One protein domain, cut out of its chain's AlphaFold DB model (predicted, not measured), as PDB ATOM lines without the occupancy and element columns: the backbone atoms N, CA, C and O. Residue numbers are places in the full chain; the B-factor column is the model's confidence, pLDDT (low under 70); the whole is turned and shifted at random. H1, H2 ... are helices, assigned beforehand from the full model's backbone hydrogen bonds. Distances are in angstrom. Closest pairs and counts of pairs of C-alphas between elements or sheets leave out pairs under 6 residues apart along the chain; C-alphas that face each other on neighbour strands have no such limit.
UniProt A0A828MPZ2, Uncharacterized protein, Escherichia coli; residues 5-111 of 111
ATOM      1  N   HIS A   5      26.403  26.636  45.112       67.50
ATOM      2  CA  HIS A   5      26.806  26.826  43.709       67.50
ATOM      3  C   HIS A   5      25.630  26.679  42.729       67.50
ATOM      4  O   HIS A   5      25.473  27.497  41.827       67.50
ATOM      5  N   TRP A   6      24.744  25.710  42.982       81.12
ATOM      6  CA  TRP A   6      23.572  25.439  42.144       81.12
ATOM      7  C   TRP A   6      22.640  26.653  42.017       81.12
ATOM      8  O   TRP A   6      22.023  26.862  40.977       81.12
ATOM      9  N   LYS A   7      22.534  27.475  43.070       82.31
ATOM     10  CA  LYS A   7      21.655  28.643  43.053       82.31
ATOM     11  C   LYS A   7      22.194  29.723  42.131       82.31
ATOM     12  O   LYS A   7      21.411  30.321  41.409       82.31
ATOM     13  N   VAL A   8      23.508  29.939  42.112       79.75
ATOM     14  CA  VAL A   8      24.137  30.898  41.191       79.75
ATOM     15  C   VAL A   8      23.917  30.474  39.736       79.75
ATOM     16  O   VAL A   8      23.629  31.317  38.896       79.75
ATOM     17  N   GLU A   9      23.971  29.173  39.445       83.44
ATOM     18  CA  GLU A   9      23.674  28.648  38.105       83.44
ATOM     19  C   GLU A   9      22.204  28.850  37.701       83.44
ATOM     20  O   GLU A   9      21.910  29.163  36.549       83.44
ATOM     21  N   LYS A  10      21.262  28.660  38.636       88.12
ATOM     22  CA  LYS A  10      19.814  28.756  38.368       88.12
ATOM     23  C   LYS A  10      19.244  30.169  38.507       88.12
ATOM     24  O   LYS A  10      18.178  30.449  37.967       88.12
ATOM     25  N   GLN A  11      19.926  31.042  39.237       93.31
ATOM     26  CA  GLN A  11      19.544  32.422  39.512       93.31
ATOM     27  C   GLN A  11      20.804  33.304  39.467       93.31
ATOM     28  O   GLN A  11      21.329  33.707  40.510       93.31
ATOM     29  N   PRO A  12      21.314  33.585  38.260       93.38
ATOM     30  CA  PRO A  12      22.565  34.307  38.082       93.38
ATOM     31  C   PRO A  12      22.477  35.745  38.599       93.38
ATOM     32  O   PRO A  12      21.403  36.347  38.678       93.38
ATOM     33  N   GLU A  13      23.633  36.325  38.922       93.38
ATOM     34  CA  GLU A  13      23.726  37.658  39.525       93.38
ATOM     35  C   GLU A  13      23.061  38.747  38.670       93.38
ATOM     36  O   GLU A  13      22.347  39.603  39.199       93.38
ATOM     37  N   TRP A  14      23.220  38.680  37.342       95.62
ATOM     38  CA  TRP A  14      22.585  39.624  36.418       95.62
ATOM     39  C   TRP A  14      21.058  39.614  36.549       95.62
ATOM     40  O   TRP A  14      20.426  40.671  36.507       95.62
ATOM     41  N   TYR A  15      20.463  38.442  36.782       97.19
ATOM     42  CA  TYR A  15      19.020  38.290  36.924       97.19
ATOM     43  C   TYR A  15      18.546  38.832  38.275       97.19
ATOM     44  O   TYR A  15      17.587  39.601  38.330       97.19
ATOM     45  N   VAL A  16      19.267  38.534  39.364       96.81
ATOM     46  CA  VAL A  16      18.982  39.115  40.691       96.81
ATOM     47  C   VAL A  16      19.030  40.643  40.639       96.81
ATOM     48  O   VAL A  16      18.150  41.311  41.188       96.81
ATOM     49  N   LYS A  17      20.031  41.208  39.955       97.62
ATOM     50  CA  LYS A  17      20.173  42.655  39.770       97.62
ATOM     51  C   LYS A  17      18.995  43.244  38.989       97.62
ATOM     52  O   LYS A  17      18.461  44.272  39.402       97.62
ATOM     53  N   ALA A  18      18.565  42.587  37.913       98.38
ATOM     54  CA  ALA A  18      17.424  43.021  37.111       98.38
ATOM     55  C   ALA A  18      16.107  42.998  37.907       98.38
ATOM     56  O   ALA A  18      15.350  43.968  37.867       98.38
ATOM     57  N   VAL A  19      15.867  41.949  38.706       98.50
ATOM     58  CA  VAL A  19      14.685  41.863  39.584       98.50
ATOM     59  C   VAL A  19      14.690  42.980  40.625       98.50
ATOM     60  O   VAL A  19      13.697  43.688  40.762       98.50
ATOM     61  N   ARG A  20      15.814  43.208  41.316       98.44
ATOM     62  CA  ARG A  20      15.928  44.300  42.301       98.44
ATOM     63  C   ARG A  20      15.698  45.671  41.668       98.44
ATOM     64  O   ARG A  20      15.021  46.503  42.263       98.44
ATOM     65  N   LYS A  21      16.232  45.894  40.463       98.50
ATOM     66  CA  LYS A  21      16.027  47.132  39.701       98.50
ATOM     67  C   LYS A  21      14.558  47.326  39.314       98.50
ATOM     68  O   LYS A  21      14.062  48.440  39.380       98.50
ATOM     69  N   THR A  22      13.876  46.243  38.946       98.69
ATOM     70  CA  THR A  22      12.443  46.247  38.614       98.69
ATOM     71  C   THR A  22      11.594  46.590  39.835       98.69
ATOM     72  O   THR A  22      10.759  47.480  39.761       98.69
ATOM     73  N   ILE A  23      11.860  45.952  40.980       98.56
ATOM     74  CA  ILE A  23      11.177  46.260  42.246       98.56
ATOM     75  C   ILE A  23      11.401  47.723  42.641       98.56
ATOM     76  O   ILE A  23      10.462  48.399  43.030       98.56
ATOM     77  N   ALA A  24      12.626  48.238  42.505       98.31
ATOM     78  CA  ALA A  24      12.941  49.630  42.830       98.31
ATOM     79  C   ALA A  24      12.282  50.665  41.897       98.31
ATOM     80  O   ALA A  24      12.265  51.845  42.236       98.31
ATOM     81  N   ALA A  25      11.783  50.248  40.730       98.38
ATOM     82  CA  ALA A  25      11.050  51.119  39.814       98.38
ATOM     83  C   ALA A  25       9.556  51.231  40.166       98.38
ATOM     84  O   ALA A  25       8.895  52.147  39.685       98.38
ATOM     85  N   LEU A  26       9.032  50.334  41.010       98.19
ATOM     86  CA  LEU A  26       7.684  50.458  41.561       98.19
ATOM     87  C   LEU A  26       7.657  51.588  42.604       98.19
ATOM     88  O   LEU A  26       8.534  51.605  43.477       98.19
ATOM     89  N   PRO A  27       6.671  52.505  42.574       97.25
ATOM     90  CA  PRO A  27       6.550  53.582  43.560       97.25
ATOM     91  C   PRO A  27       6.575  53.109  45.022       97.25
ATOM     92  O   PRO A  27       7.193  53.759  45.865       97.25
ATOM     93  N   GLY A  28       5.941  51.971  45.322       97.31
ATOM     94  CA  GLY A  28       5.917  51.351  46.649       97.31
ATOM     95  C   GLY A  28       6.995  50.285  46.879       97.31
ATOM     96  O   GLY A  28       6.993  49.625  47.922       97.31
ATOM     97  N   GLY A  29       7.926  50.096  45.939       98.06
ATOM     98  CA  GLY A  29       9.074  49.205  46.097       98.06
ATOM     99  C   GLY A  29       8.692  47.754  46.415       98.06
ATOM    100  O   GLY A  29       7.900  47.130  45.713       98.06
ATOM    101  N   TYR A  30       9.287  47.192  47.476       98.06
ATOM    102  CA  TYR A  30       9.043  45.804  47.889       98.06
ATOM    103  C   TYR A  30       7.622  45.559  48.401       98.06
ATOM    104  O   TYR A  30       7.104  44.471  48.158       98.06
ATOM    105  N   ALA A  31       7.002  46.540  49.060       98.31
ATOM    106  CA  ALA A  31       5.631  46.421  49.550       98.31
ATOM    107  C   ALA A  31       4.657  46.272  48.374       98.31
ATOM    108  O   ALA A  31       3.927  45.292  48.288       98.31
ATOM    109  N   GLU A  32       4.753  47.167  47.389       98.44
ATOM    110  CA  GLU A  32       3.928  47.083  46.181       98.44
ATOM    111  C   GLU A  32       4.238  45.817  45.361       98.44
ATOM    112  O   GLU A  32       3.335  45.171  44.834       98.44
ATOM    113  N   ALA A  33       5.508  45.407  45.276       98.56
ATOM    114  CA  ALA A  33       5.872  44.156  44.610       98.56
ATOM    115  C   ALA A  33       5.252  42.923  45.286       98.56
ATOM    116  O   ALA A  33       4.910  41.955  44.606       98.56
ATOM    117  N   ALA A  34       5.147  42.936  46.614       98.56
ATOM    118  CA  ALA A  34       4.521  41.871  47.384       98.56
ATOM    119  C   ALA A  34       3.009  41.815  47.107       98.56
ATOM    120  O   ALA A  34       2.495  40.726  46.848       98.56
ATOM    121  N   ASP A  35       2.351  42.975  47.031       98.44
ATOM    122  CA  ASP A  35       0.930  43.097  46.685       98.44
ATOM    123  C   ASP A  35       0.633  42.591  45.263       98.44
ATOM    124  O   ASP A  35      -0.269  41.776  45.071       98.44
ATOM    125  N   TRP A  36       1.435  42.987  44.264       98.31
ATOM    126  CA  TRP A  36       1.295  42.503  42.878       98.31
ATOM    127  C   TRP A  36       1.405  40.981  42.742       98.31
ATOM    128  O   TRP A  36       0.887  40.404  41.784       98.31
ATOM    129  N   LEU A  37       2.136  40.339  43.653       98.19
ATOM    130  CA  LEU A  37       2.440  38.912  43.614       98.19
ATOM    131  C   LEU A  37       1.616  38.087  44.610       98.19
ATOM    132  O   LEU A  37       1.772  36.867  44.612       98.19
ATOM    133  N   ASP A  38       0.768  38.729  45.420       98.12
ATOM    134  CA  ASP A  38      -0.004  38.111  46.506       98.12
ATOM    135  C   ASP A  38       0.879  37.283  47.465       98.12
ATOM    136  O   ASP A  38       0.630  36.113  47.772       98.12
ATOM    137  N   VAL A  39       1.997  37.876  47.900       97.94
ATOM    138  CA  VAL A  39       2.952  37.269  48.843       97.94
ATOM    139  C   VAL A  39       3.435  38.282  49.876       97.94
ATOM    140  O   VAL A  39       3.055  39.440  49.860       97.94
ATOM    141  N   THR A  40       4.296  37.863  50.807       98.12
ATOM    142  CA  THR A  40       4.911  38.775  51.785       98.12
ATOM    143  C   THR A  40       6.236  39.344  51.275       98.12
ATOM    144  O   THR A  40       6.961  38.674  50.536       98.12
ATOM    145  N   GLU A  41       6.642  40.525  51.753       97.69
ATOM    146  CA  GLU A  41       7.981  41.077  51.470       97.69
ATOM    147  C   GLU A  41       9.107  40.101  51.858       97.69
ATOM    148  O   GLU A  41      10.070  39.899  51.115       97.69
ATOM    149  N   ASN A  42       8.944  39.392  52.981       97.25
ATOM    150  CA  ASN A  42       9.876  38.349  53.410       97.25
ATOM    151  C   ASN A  42      10.010  37.214  52.385       97.25
ATOM    152  O   ASN A  42      11.104  36.672  52.206       97.25
ATOM    153  N   ALA A  43       8.932  36.857  51.680       97.00
ATOM    154  CA  ALA A  43       8.988  35.866  50.611       97.00
ATOM    155  C   ALA A  43       9.867  36.336  49.438       97.00
ATOM    156  O   ALA A  43      10.572  35.509  48.847       97.00
ATOM    157  N   LEU A  44       9.876  37.641  49.137       97.31
ATOM    158  CA  LEU A  44      10.756  38.249  48.135       97.31
ATOM    159  C   LEU A  44      12.213  38.255  48.615       97.31
ATOM    160  O   LEU A  44      13.095  37.770  47.900       97.31
ATOM    161  N   PHE A  45      12.478  38.718  49.844       95.62
ATOM    162  CA  PHE A  45      13.834  38.751  50.410       95.62
ATOM    163  C   PHE A  45      14.478  37.359  50.460       95.62
ATOM    164  O   PHE A  45      15.629  37.189  50.048       95.62
ATOM    165  N   ASN A  46      13.717  36.338  50.863       94.69
ATOM    166  CA  ASN A  46      14.188  34.952  50.907       94.69
ATOM    167  C   ASN A  46      14.600  34.405  49.532       94.69
ATOM    168  O   ASN A  46      15.544  33.619  49.436       94.69
ATOM    169  N   ARG A  47      13.937  34.859  48.464       96.00
ATOM    170  CA  ARG A  47      14.244  34.481  47.076       96.00
ATOM    171  C   ARG A  47      15.372  35.309  46.454       96.00
ATOM    172  O   ARG A  47      15.945  34.884  45.455       96.00
ATOM    173  N   LEU A  48      15.709  36.473  47.018       94.75
ATOM    174  CA  LEU A  48      16.716  37.401  46.473       94.75
ATOM    175  C   LEU A  48      18.048  37.434  47.239       94.75
ATOM    176  O   LEU A  48      18.990  38.091  46.781       94.75
ATOM    177  N   ARG A  49      18.153  36.761  48.389       90.19
ATOM    178  CA  ARG A  49      19.419  36.596  49.126       90.19
ATOM    179  C   ARG A  49      20.303  35.515  48.500       90.19
ATOM    180  O   ARG A  49      19.796  34.496  48.027       90.19
ATOM    181  N   ALA A  50      21.617  35.725  48.504       83.44
ATOM    182  CA  ALA A  50      22.586  34.855  47.827       83.44
ATOM    183  C   ALA A  50      22.715  33.461  48.472       83.44
ATOM    184  O   ALA A  50      22.918  32.469  47.781       83.44
ATOM    185  N   ASP A  51      22.536  33.377  49.786       82.19
ATOM    186  CA  ASP A  51      22.683  32.175  50.616       82.19
ATOM    187  C   ASP A  51      21.360  31.413  50.833       82.19
ATOM    188  O   ASP A  51      21.238  30.574  51.727       82.19
ATOM    189  N   GLY A  52      20.324  31.746  50.060       81.50
ATOM    190  CA  GLY A  52      19.013  31.102  50.168       81.50
ATOM    191  C   GLY A  52      18.909  29.783  49.424       81.50
ATOM    192  O   GLY A  52      19.665  29.520  48.500       81.50
ATOM    193  N   ASP A  53      17.907  28.997  49.785       87.06
ATOM    194  CA  ASP A  53      17.500  27.745  49.141       87.06
ATOM    195  C   ASP A  53      16.365  27.938  48.118       87.06
ATOM    196  O   ASP A  53      15.993  27.008  47.410       87.06
ATOM    197  N   GLN A  54      15.832  29.157  48.015       92.19
ATOM    198  CA  GLN A  54      14.758  29.524  47.092       92.19
ATOM    199  C   GLN A  54      15.275  30.396  45.949       92.19
ATOM    200  O   GLN A  54      16.187  31.204  46.147       92.19
ATOM    201  N   ILE A  55      14.641  30.273  44.782       94.62
ATOM    202  CA  ILE A  55      14.905  31.105  43.604       94.62
ATOM    203  C   ILE A  55      13.743  32.053  43.315       94.62
ATOM    204  O   ILE A  55      12.593  31.756  43.641       94.62
ATOM    205  N   PHE A  56      14.038  33.186  42.681       97.44
ATOM    206  CA  PHE A  56      13.013  34.125  42.231       97.44
ATOM    207  C   PHE A  56      12.414  33.681  40.881       97.44
ATOM    208  O   PHE A  56      13.137  33.694  39.880       97.44
ATOM    209  N   PRO A  57      11.125  33.293  40.804       97.25
ATOM    210  CA  PRO A  57      10.538  32.775  39.569       97.25
ATOM    211  C   PRO A  57      10.535  33.812  38.439       97.25
ATOM    212  O   PRO A  57      10.169  34.965  38.664       97.25
ATOM    213  N   LEU A  58      10.853  33.393  37.208       97.12
ATOM    214  CA  LEU A  58      10.771  34.275  36.032       97.12
ATOM    215  C   LEU A  58       9.361  34.847  35.844       97.12
ATOM    216  O   LEU A  58       9.215  36.024  35.539       97.12
ATOM    217  N   GLY A  59       8.321  34.045  36.092       98.06
ATOM    218  CA  GLY A  59       6.933  34.509  36.011       98.06
ATOM    219  C   GLY A  59       6.648  35.705  36.925       98.06
ATOM    220  O   GLY A  59       6.010  36.659  36.494       98.06
ATOM    221  N   TRP A  60       7.192  35.709  38.146       98.50
ATOM    222  CA  TRP A  60       7.068  36.852  39.057       98.50
ATOM    223  C   TRP A  60       7.807  38.074  38.522       98.50
ATOM    224  O   TRP A  60       7.263  39.171  38.518       98.50
ATOM    225  N   ALA A  61       9.027  37.883  38.017       98.44
ATOM    226  CA  ALA A  61       9.809  38.973  37.444       98.44
ATOM    227  C   ALA A  61       9.088  39.628  36.254       98.44
ATOM    228  O   ALA A  61       9.096  40.849  36.133       98.44
ATOM    229  N   MET A  62       8.408  38.834  35.420       98.25
ATOM    230  CA  MET A  62       7.614  39.336  34.294       98.25
ATOM    231  C   MET A  62       6.370  40.117  34.738       98.25
ATOM    232  O   MET A  62       6.050  41.131  34.118       98.25
ATOM    233  N   VAL A  63       5.684  39.684  35.806       98.50
ATOM    234  CA  VAL A  63       4.556  40.431  36.398       98.50
ATOM    235  C   VAL A  63       5.030  41.786  36.914       98.50
ATOM    236  O   VAL A  63       4.479  42.814  36.524       98.50
ATOM    237  N   LEU A  64       6.099  41.799  37.714       98.62
ATOM    238  CA  LEU A  64       6.647  43.032  38.279       98.62
ATOM    239  C   LEU A  64       7.184  43.979  37.205       98.62
ATOM    240  O   LEU A  64       6.995  45.186  37.303       98.62
ATOM    241  N   GLN A  65       7.821  43.449  36.158       98.25
ATOM    242  CA  GLN A  65       8.293  44.259  35.036       98.25
ATOM    243  C   GLN A  65       7.137  44.990  34.345       98.25
ATOM    244  O   GLN A  65       7.262  46.177  34.042       98.25
ATOM    245  N   ARG A  66       6.019  44.288  34.115       97.44
ATOM    246  CA  ARG A  66       4.815  44.876  33.520       97.44
ATOM    247  C   ARG A  66       4.207  45.936  34.433       97.44
ATOM    248  O   ARG A  66       3.903  47.018  33.949       97.44
ATOM    249  N   ALA A  67       4.069  45.638  35.724       97.62
ATOM    250  CA  ALA A  67       3.557  46.582  36.715       97.62
ATOM    251  C   ALA A  67       4.402  47.865  36.787       97.62
ATOM    252  O   ALA A  67       3.862  48.963  36.822       97.62
ATOM    253  N   ALA A  68       5.728  47.727  36.730       97.56
ATOM    254  CA  ALA A  68       6.650  48.855  36.744       97.56
ATOM    255  C   ALA A  68       6.726  49.620  35.407       97.56
ATOM    256  O   ALA A  68       7.395  50.648  35.345       97.56
ATOM    257  N   GLY A  69       6.124  49.116  34.321       96.38
ATOM    258  CA  GLY A  69       6.235  49.725  32.990       96.38
ATOM    259  C   GLY A  69       7.672  49.762  32.451       96.38
ATOM    260  O   GLY A  69       8.056  50.706  31.767       96.38
ATOM    261  N   THR A  70       8.497  48.766  32.792       96.50
ATOM    262  CA  THR A  70       9.919  48.717  32.399       96.50
ATOM    263  C   THR A  70      10.230  47.508  31.519       96.50
ATOM    264  O   THR A  70       9.388  46.642  31.297       96.50
ATOM    265  N   HIS A  71      11.474  47.414  31.041       97.56
ATOM    266  CA  HIS A  71      11.984  46.258  30.294       97.56
ATOM    267  C   HIS A  71      13.260  45.659  30.904       97.56
ATOM    268  O   HIS A  71      13.967  44.905  30.248       97.56
ATOM    269  N   TYR A  72      13.557  45.939  32.180       98.38
ATOM    270  CA  TYR A  72      14.841  45.570  32.788       98.38
ATOM    271  C   TYR A  72      15.128  44.064  32.834       98.38
ATOM    272  O   TYR A  72      16.293  43.673  32.757       98.38
ATOM    273  N   ILE A  73      14.104  43.215  32.967       98.31
ATOM    274  CA  ILE A  73      14.261  41.757  32.897       98.31
ATOM    275  C   ILE A  73      14.561  41.342  31.455       98.31
ATOM    276  O   ILE A  73      15.503  40.586  31.229       98.31
ATOM    277  N   ALA A  74      13.800  41.859  30.487       97.88
ATOM    278  CA  ALA A  74      13.993  41.560  29.070       97.88
ATOM    279  C   ALA A  74      15.373  42.023  28.563       97.88
ATOM    280  O   ALA A  74      16.087  41.241  27.935       97.88
ATOM    281  N   ASP A  75      15.785  43.242  28.924       98.12
ATOM    282  CA  ASP A  75      17.114  43.798  28.656       98.12
ATOM    283  C   ASP A  75      18.218  42.884  29.191       98.12
ATOM    284  O   ASP A  75      19.165  42.552  28.478       98.12
ATOM    285  N   ALA A  76      18.100  42.461  30.453       97.94
ATOM    286  CA  ALA A  76      19.130  41.660  31.098       97.94
ATOM    287  C   ALA A  76      19.226  40.247  30.500       97.94
ATOM    288  O   ALA A  76      20.334  39.739  30.319       97.94
ATOM    289  N   VAL A  77      18.090  39.639  30.131       97.31
ATOM    290  CA  VAL A  77      18.063  38.361  29.400       97.31
ATOM    291  C   VAL A  77      18.757  38.510  28.045       97.31
ATOM    292  O   VAL A  77      19.646  37.715  27.738       97.31
ATOM    293  N   ALA A  78      18.416  39.542  27.267       97.88
ATOM    294  CA  ALA A  78      19.028  39.784  25.963       97.88
ATOM    295  C   ALA A  78      20.547  39.994  26.074       97.88
ATOM    296  O   ALA A  78      21.309  39.323  25.378       97.88
ATOM    297  N   GLN A  79      20.996  40.834  27.013       97.75
ATOM    298  CA  GLN A  79      22.421  41.074  27.266       97.75
ATOM    299  C   GLN A  79      23.158  39.797  27.680       97.75
ATOM    300  O   GLN A  79      24.268  39.550  27.210       97.75
ATOM    301  N   SER A  80      22.538  38.951  28.513       95.69
ATOM    302  CA  SER A  80      23.127  37.668  28.925       95.69
ATOM    303  C   SER A  80      23.333  36.698  27.755       95.69
ATOM    304  O   SER A  80      24.230  35.859  27.804       95.69
ATOM    305  N   ALA A  81      22.537  36.845  26.691       96.12
ATOM    306  CA  ALA A  81      22.630  36.076  25.456       96.12
ATOM    307  C   ALA A  81      23.495  36.760  24.374       96.12
ATOM    308  O   ALA A  81      23.577  36.256  23.256       96.12
ATOM    309  N   GLY A  82      24.135  37.896  24.682       97.00
ATOM    310  CA  GLY A  82      24.949  38.659  23.728       97.00
ATOM    311  C   GLY A  82      24.142  39.514  22.744       97.00
ATOM    312  O   GLY A  82      24.665  39.900  21.701       97.00
ATOM    313  N   GLY A  83      22.877  39.798  23.056       97.81
ATOM    314  CA  GLY A  83      21.981  40.622  22.249       97.81
ATOM    315  C   GLY A  83      21.544  41.913  22.941       97.81
ATOM    316  O   GLY A  83      21.996  42.262  24.032       97.81
ATOM    317  N   VAL A  84      20.613  42.609  22.292       97.19
ATOM    318  CA  VAL A  84      19.916  43.784  22.823       97.19
ATOM    319  C   VAL A  84      18.413  43.552  22.724       97.19
ATOM    320  O   VAL A  84      17.939  42.922  21.778       97.19
ATOM    321  N   PHE A  85      17.667  44.025  23.714       96.75
ATOM    322  CA  PHE A  85      16.215  44.030  23.646       96.75
ATOM    323  C   PHE A  85      15.749  45.228  22.810       96.75
ATOM    324  O   PHE A  85      16.236  46.344  22.978       96.75
ATOM    325  N   VAL A  86      14.810  44.986  21.899       95.56
ATOM    326  CA  VAL A  86      14.182  46.017  21.071       95.56
ATOM    327  C   VAL A  86      12.686  45.940  21.329       95.56
ATOM    328  O   VAL A  86      12.062  44.924  21.017       95.56
ATOM    329  N   SER A  87      12.119  46.991  21.923       90.56
ATOM    330  CA  SER A  87      10.671  47.092  22.098       90.56
ATOM    331  C   SER A  87       9.988  47.075  20.739       90.56
ATOM    332  O   SER A  87      10.421  47.750  19.802       90.56
ATOM    333  N   LEU A  88       8.902  46.315  20.642       88.12
ATOM    334  CA  LEU A  88       8.016  46.428  19.495       88.12
ATOM    335  C   LEU A  88       7.357  47.815  19.514       88.12
ATOM    336  O   LEU A  88       7.086  48.328  20.604       88.12
ATOM    337  N   PRO A  89       7.101  48.420  18.342       83.19
ATOM    338  CA  PRO A  89       6.291  49.627  18.279       83.19
ATOM    339  C   PRO A  89       4.906  49.342  18.867       83.19
ATOM    340  O   PRO A  89       4.376  48.238  18.709       83.19
ATOM    341  N   GLU A  90       4.323  50.337  19.533       77.06
ATOM    342  CA  GLU A  90       2.906  50.285  19.878       77.06
ATOM    343  C   GLU A  90       2.124  50.222  18.566       77.06
ATOM    344  O   GLU A  90       2.175  51.135  17.744       77.06
ATOM    345  N   ILE A  91       1.476  49.085  18.323       68.81
ATOM    346  CA  ILE A  91       0.544  48.954  17.213       68.81
ATOM    347  C   ILE A  91      -0.740  49.611  17.711       68.81
ATOM    348  O   ILE A  91      -1.533  48.969  18.400       68.81
ATOM    349  N   GLU A  92      -0.924  50.897  17.405       65.94
ATOM    350  CA  GLU A  92      -2.283  51.436  17.308       65.94
ATOM    351  C   GLU A  92      -3.040  50.521  16.341       65.94
ATOM    352  O   GLU A  92      -2.456  50.078  15.346       65.94
ATOM    353  N   GLU A  93      -4.284  50.144  16.666       60.91
ATOM    354  CA  GLU A  93      -5.103  49.313  15.780       60.91
ATOM    355  C   GLU A  93      -4.991  49.871  14.360       60.91
ATOM    356  O   GLU A  93      -5.432  50.985  14.089       60.91
ATOM    357  N   VAL A  94      -4.335  49.126  13.466       57.91
ATOM    358  CA  VAL A  94      -4.214  49.542  12.072       57.91
ATOM    359  C   VAL A  94      -5.616  49.430  11.498       57.91
ATOM    360  O   VAL A  94      -6.050  48.346  11.098       57.91
ATOM    361  N   GLU A  95      -6.363  50.533  11.517       56.72
ATOM    362  CA  GLU A  95      -7.648  50.605  10.846       56.72
ATOM    363  C   GLU A  95      -7.412  50.210   9.385       56.72
ATOM    364  O   GLU A  95      -6.521  50.737   8.720       56.72
ATOM    365  N   ASN A  96      -8.197  49.264   8.857       59.34
ATOM    366  CA  ASN A  96      -8.033  48.762   7.482       59.34
ATOM    367  C   ASN A  96      -8.051  49.881   6.412       59.34
ATOM    368  O   ASN A  96      -7.608  49.665   5.282       59.34
ATOM    369  N   ALA A  97      -8.556  51.070   6.754       61.50
ATOM    370  CA  ALA A  97      -8.482  52.269   5.927       61.50
ATOM    371  C   ALA A  97      -7.037  52.779   5.728       61.50
ATOM    372  O   ALA A  97      -6.691  53.161   4.610       61.50
ATOM    373  N   ASP A  98      -6.180  52.709   6.753       65.38
ATOM    374  CA  ASP A  98      -4.815  53.260   6.737       65.38
ATOM    375  C   ASP A  98      -3.892  52.479   5.781       65.38
ATOM    376  O   ASP A  98      -3.046  53.049   5.096       65.38
ATOM    377  N   ILE A  99      -4.112  51.166   5.624       69.25
ATOM    378  CA  ILE A  99      -3.354  50.335   4.667       69.25
ATOM    379  C   ILE A  99      -3.634  50.759   3.220       69.25
ATOM    380  O   ILE A  99      -2.706  50.891   2.421       69.25
ATOM    381  N   ASN A 100      -4.905  50.986   2.874       72.06
ATOM    382  CA  ASN A 100      -5.283  51.411   1.524       72.06
ATOM    383  C   ASN A 100      -4.817  52.841   1.230       72.06
ATOM    384  O   ASN A 100      -4.419  53.135   0.103       72.06
ATOM    385  N   GLN A 101      -4.822  53.709   2.242       71.94
ATOM    386  CA  GLN A 101      -4.357  55.085   2.111       71.94
ATOM    387  C   GLN A 101      -2.839  55.155   1.903       71.94
ATOM    388  O   GLN A 101      -2.391  55.773   0.940       71.94
ATOM    389  N   ARG A 102      -2.050  54.418   2.698       76.38
ATOM    390  CA  ARG A 102      -0.594  54.317   2.495       76.38
ATOM    391  C   ARG A 102      -0.222  53.695   1.148       76.38
ATOM    392  O   ARG A 102       0.765  54.101   0.543       76.38
ATOM    393  N   LEU A 103      -1.001  52.725   0.658       79.62
ATOM    394  CA  LEU A 103      -0.790  52.140  -0.670       79.62
ATOM    395  C   LEU A 103      -0.986  53.176  -1.789       79.62
ATOM    396  O   LEU A 103      -0.185  53.220  -2.721       79.62
ATOM    397  N   LEU A 104      -2.026  54.010  -1.691       83.50
ATOM    398  CA  LEU A 104      -2.290  55.080  -2.656       83.50
ATOM    399  C   LEU A 104      -1.207  56.169  -2.619       83.50
ATOM    400  O   LEU A 104      -0.720  56.554  -3.678       83.50
ATOM    401  N   GLU A 105      -0.770  56.595  -1.428       81.56
ATOM    402  CA  GLU A 105       0.301  57.596  -1.270       81.56
ATOM    403  C   GLU A 105       1.631  57.136  -1.885       81.56
ATOM    404  O   GLU A 105       2.328  57.913  -2.538       81.56
ATOM    405  N   VAL A 106       1.983  55.857  -1.723       81.50
ATOM    406  CA  VAL A 106       3.201  55.294  -2.323       81.50
ATOM    407  C   VAL A 106       3.088  55.226  -3.847       81.50
ATOM    408  O   VAL A 106       4.067  55.505  -4.535       81.50
ATOM    409  N   ILE A 107       1.916  54.897  -4.399       84.50
ATOM    410  CA  ILE A 107       1.699  54.900  -5.855       84.50
ATOM    411  C   ILE A 107       1.845  56.319  -6.428       84.50
ATOM    412  O   ILE A 107       2.478  56.478  -7.470       84.50
ATOM    413  N   GLU A 108       1.326  57.343  -5.743       81.31
ATOM    414  CA  GLU A 108       1.452  58.749  -6.162       81.31
ATOM    415  C   GLU A 108       2.896  59.267  -6.151       81.31
ATOM    416  O   GLU A 108       3.246  60.104  -6.974       81.31
ATOM    417  N   GLN A 109       3.754  58.778  -5.253       74.81
ATOM    418  CA  GLN A 109       5.160  59.204  -5.194       74.81
ATOM    419  C   GLN A 109       6.055  58.554  -6.259       74.81
ATOM    420  O   GLN A 109       7.161  59.039  -6.503       74.81
ATOM    421  N   ILE A 110       5.616  57.435  -6.845       79.44
ATOM    422  CA  ILE A 110       6.385  56.677  -7.846       79.44
ATOM    423  C   ILE A 110       5.911  56.997  -9.281       79.44
ATOM    424  O   ILE A 110       6.640  56.712 -10.233       79.44
ATOM    425  N   GLY A 111       4.710  57.568  -9.440       59.84
ATOM    426  CA  GLY A 111       4.146  58.025 -10.721       59.84
ATOM    427  C   GLY A 111       4.608  59.419 -11.127       59.84
ATOM    428  O   GLY A 111       4.770  59.626 -12.350       59.84
TER     429      GLY A 111
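AT A GLANCE: This is residues 5 to 111 of the 111 residues of an uncharacterized protein of Escherichia coli (UniProt A0A828MPZ2). A small helical body, with a long arm that sticks out from it, residues 88 to 111, and has H7 at its far end. In the body H2, H5 and H6 pack together, H3 makes a corner with H2 at residues 23 to 24 of H2 and packs on H5, H4 packs on H3, and H1 is at the rim, joined to H2 through their tight link. The printed part has 107 residues and seven named helices, H1 to H7 in order, with no named strand: all helix. The whole is extended, with a radius of gyration of the C-alphas of 20.4 A and spans of 69 by 31 by 17 A.

HOW THE PARTS SIT: H7, residues 96 to 110, touches no helix. H2, residues 13 to 25, and H6, residues 72 to 80, touch at a shallow tilt of 20 degrees, opposite ways; their closest C-alphas, of Ala 18 and Ile 73, are 5.4 A apart. H5, residues 58 to 67, touches residues 19 to 23 of H2 alone, at a shallow tilt of 28 degrees, the same way, closest at the C-alphas of Thr 22 and Gln 65, 5.8 A. H3, residues 29 to 37, touches H5 at a steep tilt of 68 degrees, only just short of about perpendicular, closest at the C-alphas of Ala 33 and Leu 64, 6.5 A. H4, residues 41 to 48, touches H3 about perpendicular, at 85 degrees, closest at the C-alphas of Ala 34 and Glu 41, 5.4 A. H1, residues 5 to 10, and H2 meet only through their link. Every O i to N i+4 pair is within hydrogen-bond range in H1 to H6, and 10 of 11 in H7.

IN THESE COORDINATES: H7 is 22.5 A long, from C-alpha 96 at (-8.033, 48.762, 7.482) to C-alpha 110 at (6.385, 56.677, -7.846). H2 is 18.5 A long and H5 14.3 A. H1 begins at C-alpha 5, (26.806, 26.826, 43.709).

THE WHOLE: The C-alphas farthest apart, of Asp 51 and Gly 111, are 69.1 A apart. The printed part has no cut; the link from H6 to H7 is long, 15 residues. Mean pLDDT of the printed part is 90.1, and residues 5, 91 to 99 and 111 are under 70.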